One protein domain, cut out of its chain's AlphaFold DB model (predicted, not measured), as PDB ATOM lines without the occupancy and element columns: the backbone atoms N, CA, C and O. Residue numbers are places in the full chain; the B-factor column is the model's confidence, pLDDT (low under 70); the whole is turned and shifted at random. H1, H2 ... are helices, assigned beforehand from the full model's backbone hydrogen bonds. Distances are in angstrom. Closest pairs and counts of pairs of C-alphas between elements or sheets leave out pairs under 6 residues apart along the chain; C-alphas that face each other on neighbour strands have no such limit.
ATOM      1  N   TRP A   7       1.098  45.863 -26.437       62.28
ATOM      2  CA  TRP A   7       1.512  46.529 -25.197       62.28
ATOM      3  C   TRP A   7       0.532  46.367 -24.029       62.28
ATOM      4  O   TRP A   7       0.920  46.567 -22.883       62.28
ATOM      5  N   LEU A   8      -0.742  46.087 -24.308       72.19
ATOM      6  CA  LEU A   8      -1.810  46.046 -23.309       72.19
ATOM      7  C   LEU A   8      -2.400  44.641 -23.142       72.19
ATOM      8  O   LEU A   8      -3.512  44.508 -22.625       72.19
ATOM      9  N   LYS A   9      -1.718  43.604 -23.638       71.50
ATOM     10  CA  LYS A   9      -2.277  42.256 -23.744       71.50
ATOM     11  C   LYS A   9      -1.318  41.199 -23.233       71.50
ATOM     12  O   LYS A   9      -0.168  41.173 -23.643       71.50
ATOM     13  N   ASP A  10      -1.862  40.276 -22.449       74.38
ATOM     14  CA  ASP A  10      -1.148  39.073 -22.016       74.38
ATOM     15  C   ASP A  10      -1.187  37.974 -23.102       74.38
ATOM     16  O   ASP A  10      -0.238  37.217 -23.257       74.38
ATOM     17  N   GLU A  11      -2.269  37.900 -23.893       78.12
ATOM     18  CA  GLU A  11      -2.463  36.908 -24.963       78.12
ATOM     19  C   GLU A  11      -3.340  37.478 -26.101       78.12
ATOM     20  O   GLU A  11      -4.164  38.377 -25.889       78.12
ATOM     21  N   LEU A  12      -3.185  36.954 -27.324       76.25
ATOM     22  CA  LEU A  12      -4.055  37.266 -28.467       76.25
ATOM     23  C   LEU A  12      -5.302  36.373 -28.506       76.25
ATOM     24  O   LEU A  12      -5.221  35.160 -28.317       76.25
ATOM     25  N   SER A  13      -6.458  36.952 -28.848       80.81
ATOM     26  CA  SER A  13      -7.685  36.175 -29.079       80.81
ATOM     27  C   SER A  13      -7.643  35.385 -30.397       80.81
ATOM     28  O   SER A  13      -6.915  35.736 -31.325       80.81
ATOM     29  N   ASP A  14      -8.475  34.344 -30.527       74.38
ATOM     30  CA  ASP A  14      -8.554  33.529 -31.755       74.38
ATOM     31  C   ASP A  14      -8.879  34.351 -33.019       74.38
ATOM     32  O   ASP A  14      -8.398  34.031 -34.110       74.38
ATOM     33  N   GLU A  15      -9.686  35.408 -32.890       79.00
ATOM     34  CA  GLU A  15     -10.012  36.323 -33.993       79.00
ATOM     35  C   GLU A  15      -8.778  37.123 -34.432       79.00
ATOM     36  O   GLU A  15      -8.488  37.229 -35.622       79.00
ATOM     37  N   GLU A  16      -7.986  37.608 -33.478       77.38
ATOM     38  CA  GLU A  16      -6.760  38.364 -33.750       77.38
ATOM     39  C   GLU A  16      -5.653  37.494 -34.337       77.38
ATOM     40  O   GLU A  16      -4.949  37.925 -35.252       77.38
ATOM     41  N   VAL A  17      -5.529  36.252 -33.864       74.00
ATOM     42  CA  VAL A  17      -4.630  35.255 -34.458       74.00
ATOM     43  C   VAL A  17      -5.019  34.996 -35.917       74.00
ATOM     44  O   VAL A  17      -4.142  34.908 -36.779       74.00
ATOM     45  N   HIS A  18      -6.319  34.918 -36.224       74.75
ATOM     46  CA  HIS A  18      -6.799  34.729 -37.593       74.75
ATOM     47  C   HIS A  18      -6.501  35.935 -38.496       74.75
ATOM     48  O   HIS A  18      -6.016  35.762 -39.617       74.75
ATOM     49  N   GLU A  19      -6.733  37.155 -38.015       75.62
ATOM     50  CA  GLU A  19      -6.440  38.378 -38.773       75.62
ATOM     51  C   GLU A  19      -4.934  38.570 -39.005       75.62
ATOM     52  O   GLU A  19      -4.510  38.905 -40.116       75.62
ATOM     53  N   LEU A  20      -4.099  38.272 -38.004       73.12
ATOM     54  CA  LEU A  20      -2.642  38.281 -38.156       73.12
ATOM     55  C   LEU A  20      -2.183  37.255 -39.206       73.12
ATOM     56  O   LEU A  20      -1.303  37.561 -40.015       73.12
ATOM     57  N   ALA A  21      -2.820  36.075 -39.255       68.00
ATOM     58  CA  ALA A  21      -2.569  35.043 -40.274       68.00
ATOM     59  C   ALA A  21      -2.714  35.598 -41.679       68.00
ATOM     60  O   ALA A  21      -1.848  35.422 -42.538       68.00
ATOM     61  N   LYS A  22      -3.842  36.268 -41.892       72.56
ATOM     62  CA  LYS A  22      -4.237  36.807 -43.180       72.56
ATOM     63  C   LYS A  22      -3.289  37.921 -43.617       72.56
ATOM     64  O   LYS A  22      -2.814  37.894 -44.749       72.56
ATOM     65  N   ALA A  23      -2.932  38.830 -42.708       72.31
ATOM     66  CA  ALA A  23      -1.981  39.904 -42.993       72.31
ATOM     67  C   ALA A  23      -0.583  39.373 -43.368       72.31
ATOM     68  O   ALA A  23       0.063  39.895 -44.280       72.31
ATOM     69  N   ILE A  24      -0.110  38.319 -42.691       69.81
ATOM     70  CA  ILE A  24       1.168  37.671 -43.016       69.81
ATOM     71  C   ILE A  24       1.098  36.960 -44.377       69.81
ATOM     72  O   ILE A  24       2.053  37.059 -45.145       69.81
ATOM     73  N   ASP A  25      -0.006  36.277 -44.697       67.81
ATOM     74  CA  ASP A  25      -0.206  35.581 -45.981       67.81
ATOM     75  C   ASP A  25      -0.175  36.549 -47.172       67.81
ATOM     76  O   ASP A  25       0.514  36.303 -48.163       67.81
ATOM     77  N   GLU A  26      -0.845  37.693 -47.035       73.62
ATOM     78  CA  GLU A  26      -0.856  38.752 -48.049       73.62
ATOM     79  C   GLU A  26       0.540  39.357 -48.270       73.62
ATOM     80  O   GLU A  26       0.912  39.671 -49.403       73.62
ATOM     81  N   LYS A  27       1.335  39.506 -47.205       70.38
ATOM     82  CA  LYS A  27       2.611  40.235 -47.250       70.38
ATOM     83  C   LYS A  27       3.840  39.350 -47.487       70.38
ATOM     84  O   LYS A  27       4.829  39.820 -48.048       70.38
ATOM     85  N   TYR A  28       3.794  38.081 -47.084       71.00
ATOM     86  CA  TYR A  28       4.924  37.143 -47.124       71.00
ATOM     87  C   TYR A  28       4.520  35.764 -47.691       71.00
ATOM     88  O   TYR A  28       4.691  34.733 -47.025       71.00
ATOM     89  N   PRO A  29       4.052  35.689 -48.954       63.88
ATOM     90  CA  PRO A  29       3.462  34.473 -49.526       63.88
ATOM     91  C   PRO A  29       4.421  33.266 -49.570       63.88
ATOM     92  O   PRO A  29       3.976  32.118 -49.567       63.88
ATOM     93  N   GLY A  30       5.740  33.505 -49.571       59.94
ATOM     94  CA  GLY A  30       6.774  32.461 -49.586       59.94
ATOM     95  C   GLY A  30       6.919  31.670 -48.280       59.94
ATOM     96  O   GLY A  30       7.343  30.519 -48.317       59.94
ATOM     97  N   ILE A  31       6.528  32.251 -47.140       56.25
ATOM     98  CA  ILE A  31       6.551  31.602 -45.812       56.25
ATOM     99  C   ILE A  31       5.120  31.209 -45.386       56.25
ATOM    100  O   ILE A  31       4.902  30.322 -44.559       56.25
ATOM    101  N   ALA A  32       4.113  31.798 -46.034       53.72
ATOM    102  CA  ALA A  32       2.705  31.676 -45.688       53.72
ATOM    103  C   ALA A  32       2.129  30.253 -45.729       53.72
ATOM    104  O   ALA A  32       1.161  29.961 -45.035       53.72
ATOM    105  N   LYS A  33       2.683  29.331 -46.531       55.69
ATOM    106  CA  LYS A  33       2.234  27.925 -46.514       55.69
ATOM    107  C   LYS A  33       2.616  27.219 -45.205       55.69
ATOM    108  O   LYS A  33       1.756  26.587 -44.604       55.69
ATOM    109  N   GLN A  34       3.862  27.379 -44.751       53.47
ATOM    110  CA  GLN A  34       4.320  26.837 -43.465       53.47
ATOM    111  C   GLN A  34       3.557  27.484 -42.311       53.47
ATOM    112  O   GLN A  34       3.096  26.798 -41.409       53.47
ATOM    113  N   ILE A  35       3.330  28.794 -42.388       53.34
ATOM    114  CA  ILE A  35       2.575  29.542 -41.385       53.34
ATOM    115  C   ILE A  35       1.110  29.065 -41.328       53.34
ATOM    116  O   ILE A  35       0.665  28.652 -40.264       53.34
ATOM    117  N   ARG A  36       0.390  28.955 -42.456       54.75
ATOM    118  CA  ARG A  36      -0.990  28.412 -42.501       54.75
ATOM    119  C   ARG A  36      -1.122  27.000 -41.925       54.75
ATOM    120  O   ARG A  36      -2.093  26.728 -41.226       54.75
ATOM    121  N   GLU A  37      -0.167  26.114 -42.208       57.00
ATOM    122  CA  GLU A  37      -0.147  24.746 -41.666       57.00
ATOM    123  C   GLU A  37       0.108  24.730 -40.149       57.00
ATOM    124  O   GLU A  37      -0.407  23.862 -39.448       57.00
ATOM    125  N   THR A  38       0.845  25.717 -39.629       52.44
ATOM    126  CA  THR A  38       1.185  25.827 -38.201       52.44
ATOM    127  C   THR A  38       0.115  26.603 -37.395       52.44
ATOM    128  O   THR A  38       0.027  26.437 -36.182       52.44
ATOM    129  N   MET A  39      -0.729  27.408 -38.057       53.69
ATOM    130  CA  MET A  39      -1.745  28.315 -37.480       53.69
ATOM    131  C   MET A  39      -3.179  27.751 -37.395       53.69
ATOM    132  O   MET A  39      -4.115  28.474 -37.046       53.69
ATOM    133  N   ALA A  40      -3.409  26.490 -37.761       59.28
ATOM    134  CA  ALA A  40      -4.755  25.923 -37.841       59.28
ATOM    135  C   ALA A  40      -5.364  25.631 -36.452       59.28
ATOM    136  O   ALA A  40      -5.312  24.492 -36.020       59.28
ATOM    137  N   LYS A  41      -5.980  26.638 -35.805       56.22
ATOM    138  CA  LYS A  41      -6.746  26.645 -34.523       56.22
ATOM    139  C   LYS A  41      -6.070  26.045 -33.275       56.22
ATOM    140  O   LYS A  41      -6.047  26.719 -32.249       56.22
ATOM    141  N   ASP A  42      -5.489  24.858 -33.382       64.12
ATOM    142  CA  ASP A  42      -4.747  24.135 -32.356       64.12
ATOM    143  C   ASP A  42      -3.443  23.598 -32.971       64.12
ATOM    144  O   ASP A  42      -3.462  22.859 -33.958       64.12
ATOM    145  N   GLY A  43      -2.297  23.974 -32.401       61.31
ATOM    146  CA  GLY A  43      -0.992  23.500 -32.852       61.31
ATOM    147  C   GLY A  43       0.149  24.483 -32.567       61.31
ATOM    148  O   GLY A  43      -0.103  25.651 -32.270       61.31
ATOM    149  N   PRO A  44       1.414  24.042 -32.724       58.28
ATOM    150  CA  PRO A  44       2.590  24.784 -32.259       58.28
ATOM    151  C   PRO A  44       2.731  26.227 -32.773       58.28
ATOM    152  O   PRO A  44       3.431  27.027 -32.165       58.28
ATOM    153  N   GLY A  45       2.105  26.576 -33.898       63.34
ATOM    154  CA  GLY A  45       2.189  27.909 -34.500       63.34
ATOM    155  C   GLY A  45       1.098  28.848 -34.029       63.34
ATOM    156  O   GLY A  45       1.369  30.029 -33.862       63.34
ATOM    157  N   ALA A  46      -0.109  28.340 -33.771       66.25
ATOM    158  CA  ALA A  46      -1.132  29.107 -33.068       66.25
ATOM    159  C   ALA A  46      -0.655  29.429 -31.641       66.25
ATOM    160  O   ALA A  46      -0.763  30.575 -31.215       66.25
ATOM    161  N   ASP A  47      -0.023  28.466 -30.961       66.69
ATOM    162  CA  ASP A  47       0.560  28.664 -29.625       66.69
ATOM    163  C   ASP A  47       1.733  29.663 -29.647       66.69
ATOM    164  O   ASP A  47       1.834  30.533 -28.782       66.69
ATOM    165  N   PHE A  48       2.591  29.613 -30.674       69.44
ATOM    166  CA  PHE A  48       3.655  30.606 -30.864       69.44
ATOM    167  C   PHE A  48       3.111  32.033 -31.040       69.44
ATOM    168  O   PHE A  48       3.665  32.987 -30.509       69.44
ATOM    169  N   LEU A  49       2.015  32.207 -31.778       69.19
ATOM    170  CA  LEU A  49       1.435  33.536 -31.998       69.19
ATOM    171  C   LEU A  49       0.714  34.069 -30.771       69.19
ATOM    172  O   LEU A  49       0.798  35.263 -30.494       69.19
ATOM    173  N   ARG A  50       0.029  33.192 -30.032       71.50
ATOM    174  CA  ARG A  50      -0.585  33.544 -28.749       71.50
ATOM    175  C   ARG A  50       0.459  33.982 -27.723       71.50
ATOM    176  O   ARG A  50       0.173  34.897 -26.966       71.50
ATOM    177  N   SER A  51       1.667  33.416 -27.781       69.44
ATOM    178  CA  SER A  51       2.813  33.792 -26.936       69.44
ATOM    179  C   SER A  51       3.645  34.969 -27.460       69.44
ATOM    180  O   SER A  51       4.553  35.405 -26.764       69.44
ATOM    181  N   ILE A  52       3.351  35.553 -28.637       75.50
ATOM    182  CA  ILE A  52       4.058  36.762 -29.116       75.50
ATOM    183  C   ILE A  52       4.118  37.869 -28.056       75.50
ATOM    184  O   ILE A  52       5.210  38.418 -27.907       75.50
ATOM    185  N   PRO A  53       3.025  38.207 -27.334       79.19
ATOM    186  CA  PRO A  53       3.076  39.186 -26.254       79.19
ATOM    187  C   PRO A  53       4.165  38.877 -25.222       79.19
ATOM    188  O   PRO A  53       4.931  39.772 -24.891       79.19
ATOM    189  N   GLU A  54       4.330  37.611 -24.821       72.12
ATOM    190  CA  GLU A  54       5.391  37.186 -23.895       72.12
ATOM    191  C   GLU A  54       6.792  37.479 -24.453       72.12
ATOM    192  O   GLU A  54       7.687  37.863 -23.711       72.12
ATOM    193  N   PHE A  55       6.998  37.347 -25.768       71.06
ATOM    194  CA  PHE A  55       8.295  37.606 -26.404       71.06
ATOM    195  C   PHE A  55       8.615  39.090 -26.596       71.06
ATOM    196  O   PHE A  55       9.785  39.414 -26.810       71.06
ATOM    197  N   VAL A  56       7.613  39.972 -26.563       75.44
ATOM    198  CA  VAL A  56       7.768  41.431 -26.718       75.44
ATOM    199  C   VAL A  56       7.501  42.202 -25.423       75.44
ATOM    200  O   VAL A  56       7.497  43.434 -25.451       75.44
ATOM    201  N   ASP A  57       7.269  41.490 -24.318       77.69
ATOM    202  CA  ASP A  57       7.124  42.065 -22.986       77.69
ATOM    203  C   ASP A  57       8.466  42.604 -22.459       77.69
ATOM    204  O   ASP A  57       9.551  42.242 -22.925       77.69
ATOM    205  N   VAL A  58       8.382  43.489 -21.467       72.69
ATOM    206  CA  VAL A  58       9.507  44.178 -20.829       72.69
ATOM    207  C   VAL A  58      10.546  43.191 -20.297       72.69
ATOM    208  O   VAL A  58      11.737  43.440 -20.452       72.69
ATOM    209  N   ASP A  59      10.128  42.045 -19.756       76.19
ATOM    210  CA  ASP A  59      11.055  41.031 -19.230       76.19
ATOM    211  C   ASP A  59      11.909  40.374 -20.333       76.19
ATOM    212  O   ASP A  59      13.036  39.937 -20.088       76.19
ATOM    213  N   MET A  60      11.403  40.329 -21.569       82.50
ATOM    214  CA  MET A  60      12.133  39.809 -22.728       82.50
ATOM    215  C   MET A  60      12.943  40.885 -23.453       82.50
ATOM    216  O   MET A  60      13.834  40.538 -24.232       82.50
ATOM    217  N   PHE A  61      12.691  42.170 -23.189       85.62
ATOM    218  CA  PHE A  61      13.453  43.272 -23.776       85.62
ATOM    219  C   PHE A  61      14.954  43.123 -23.499       85.62
ATOM    220  O   PHE A  61      15.746  43.104 -24.442       85.62
ATOM    221  N   ASP A  62      15.329  42.916 -22.232       85.12
ATOM    222  CA  ASP A  62      16.726  42.756 -21.809       85.12
ATOM    223  C   ASP A  62      17.398  41.558 -22.501       85.12
ATOM    224  O   ASP A  62      18.577  41.606 -22.860       85.12
ATOM    225  N   PHE A  63      16.647  40.474 -22.726       84.69
ATOM    226  CA  PHE A  63      17.144  39.305 -23.447       84.69
ATOM    227  C   PHE A  63      17.476  39.637 -24.907       84.69
ATOM    228  O   PHE A  63      18.559  39.286 -25.385       84.69
ATOM    229  N   TRP A  64      16.564  40.306 -25.619       88.75
ATOM    230  CA  TRP A  64      16.790  40.698 -27.012       88.75
ATOM    231  C   TRP A  64      17.922  41.722 -27.124       88.75
ATOM    232  O   TRP A  64      18.794  41.582 -27.990       88.75
ATOM    233  N   GLU A  65      17.966  42.701 -26.218       89.44
ATOM    234  CA  GLU A  65      19.008  43.729 -26.191       89.44
ATOM    235  C   GLU A  65      20.392  43.104 -25.975       89.44
ATOM    236  O   GLU A  65      21.335  43.421 -26.704       89.44
ATOM    237  N   ALA A  66      20.511  42.137 -25.059       84.38
ATOM    238  CA  ALA A  66      21.766  41.438 -24.783       84.38
ATOM    239  C   ALA A  66      22.342  40.695 -26.003       84.38
ATOM    240  O   ALA A  66      23.549  40.444 -26.054       84.38
ATOM    241  N   ILE A  67      21.512  40.356 -26.995       90.06
ATOM    242  CA  ILE A  67      21.947  39.743 -28.259       90.06
ATOM    243  C   ILE A  67      21.992  40.734 -29.435       90.06
ATOM    244  O   ILE A  67      22.196  40.321 -30.578       90.06
ATOM    245  N   GLY A  68      21.843  42.035 -29.168       87.38
ATOM    246  CA  GLY A  68      21.962  43.114 -30.151       87.38
ATOM    247  C   GLY A  68      20.696  43.379 -30.965       87.38
ATOM    248  O   GLY A  68      20.790  43.890 -32.083       87.38
ATOM    249  N   VAL A  69      19.519  43.023 -30.446       88.31
ATOM    250  CA  VAL A  69      18.224  43.204 -31.115       88.31
ATOM    251  C   VAL A  69      17.290  44.016 -30.225       88.31
ATOM    252  O   VAL A  69      17.083  43.684 -29.069       88.31
ATOM    253  N   HIS A  70      16.648  45.050 -30.766       86.25
ATOM    254  CA  HIS A  70      15.516  45.686 -30.089       86.25
ATOM    255  C   HIS A  70      14.219  45.154 -30.683       86.25
ATOM    256  O   HIS A  70      13.882  45.462 -31.828       86.25
ATOM    257  N   MET A  71      13.485  44.367 -29.900       85.38
ATOM    258  CA  MET A  71      12.145  43.923 -30.261       85.38
ATOM    259  C   MET A  71      11.141  44.635 -29.363       85.38
ATOM    260  O   MET A  71      11.158  44.475 -28.151       85.38
ATOM    261  N   THR A  72      10.298  45.469 -29.966       85.25
ATOM    262  CA  THR A  72       9.244  46.201 -29.257       85.25
ATOM    263  C   THR A  72       7.965  46.155 -30.083       85.25
ATOM    264  O   THR A  72       8.037  46.085 -31.319       85.25
ATOM    265  N   PRO A  73       6.782  46.187 -29.453       83.38
ATOM    266  CA  PRO A  73       5.551  46.202 -30.218       83.38
ATOM    267  C   PRO A  73       5.338  47.545 -30.926       83.38
ATOM    268  O   PRO A  73       5.664  48.612 -30.397       83.38
ATOM    269  N   VAL A  74       4.739  47.497 -32.121       85.88
ATOM    270  CA  VAL A  74       4.353  48.698 -32.875       85.88
ATOM    271  C   VAL A  74       3.270  49.436 -32.097       85.88
ATOM    272  O   VAL A  74       2.181  48.915 -31.872       85.88
ATOM    273  N   HIS A  75       3.572  50.660 -31.677       84.19
ATOM    274  CA  HIS A  75       2.697  51.442 -30.815       84.19
ATOM    275  C   HIS A  75       2.825  52.925 -31.130       84.19
ATOM    276  O   HIS A  75       3.878  53.376 -31.575       84.19
ATOM    277  N   TRP A  76       1.765  53.693 -30.883       79.50
ATOM    278  CA  TRP A  76       1.750  55.131 -31.169       79.50
ATOM    279  C   TRP A  76       2.757  55.918 -30.314       79.50
ATOM    280  O   TRP A  76       3.177  56.994 -30.715       79.50
ATOM    281  N   SER A  77       3.158  55.378 -29.158       82.00
ATOM    282  CA  SER A  77       4.214  55.946 -28.302       82.00
ATOM    283  C   SER A  77       5.624  55.454 -28.649       82.00
ATOM    284  O   SER A  77       6.577  55.844 -27.978       82.00
ATOM    285  N   SER A  78       5.776  54.566 -29.639       87.31
ATOM    286  CA  SER A  78       7.097  54.106 -30.073       87.31
ATOM    287  C   SER A  78       7.833  55.237 -30.798       87.31
ATOM    288  O   SER A  78       7.217  55.926 -31.612       87.31
ATOM    289  N   PRO A  79       9.149  55.414 -30.575       85.62
ATOM    290  CA  PRO A  79       9.943  56.351 -31.365       85.62
ATOM    291  C   PRO A  79      10.125  55.884 -32.820       85.62
ATOM    292  O   PRO A  79      10.549  56.664 -33.666       85.62
TER     293      PRO A  79
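Overview. This is residues 7 to 79 of the 345 residues of an uncharacterized protein of Haloferax elongans ATCC BAA-1513 (UniProt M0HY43). You will see a loose arch: hairpin H1 and H2 makes one end, H5 the other, and short H3 and H4 bridge them. Residues 67 to 79, with no named element, turn back from H5. The printed part has 73 residues with five named helices, H1 to H5 in order, no named strand; it is all helix, only just compact, close to loose (radius of gyration of the C-alphas 13.5 A), spanning 32 by 25 by 24 A.

Arrangement. Begin at H1, residues 14 to 27; its residues 21 to 25 alone touch H2, residues 32 to 38, in a helical hairpin, a shallow tilt of 27 degrees, opposite ways, closest C-alphas Asp 25 and Ala 32, 4.9 A. H3, residues 44 to 50, touches H2 only at the corner, closest C-alphas Thr 38 and Gly 45, 4.4 A. H4, residues 52 to 56, and H5, residues 58 to 66, are close but not clearly touching, closest C-alphas Glu 54 and Met 60, 7.3 A. Every O i to N i+4 pair is within hydrogen-bond range in H1 to H4, and 3 of 5 in H5.

Along the chain. Find C-alpha 14 at (-8.554, 33.529, -31.755); H1 runs 20.2 A. H5, 13.2 A, ends at C-alpha 66, (21.766, 41.438, -24.783).

Size, cuts and confidence. The printed part has no cut; pLDDT is under 70 at 26 residues, among them 29 to 49.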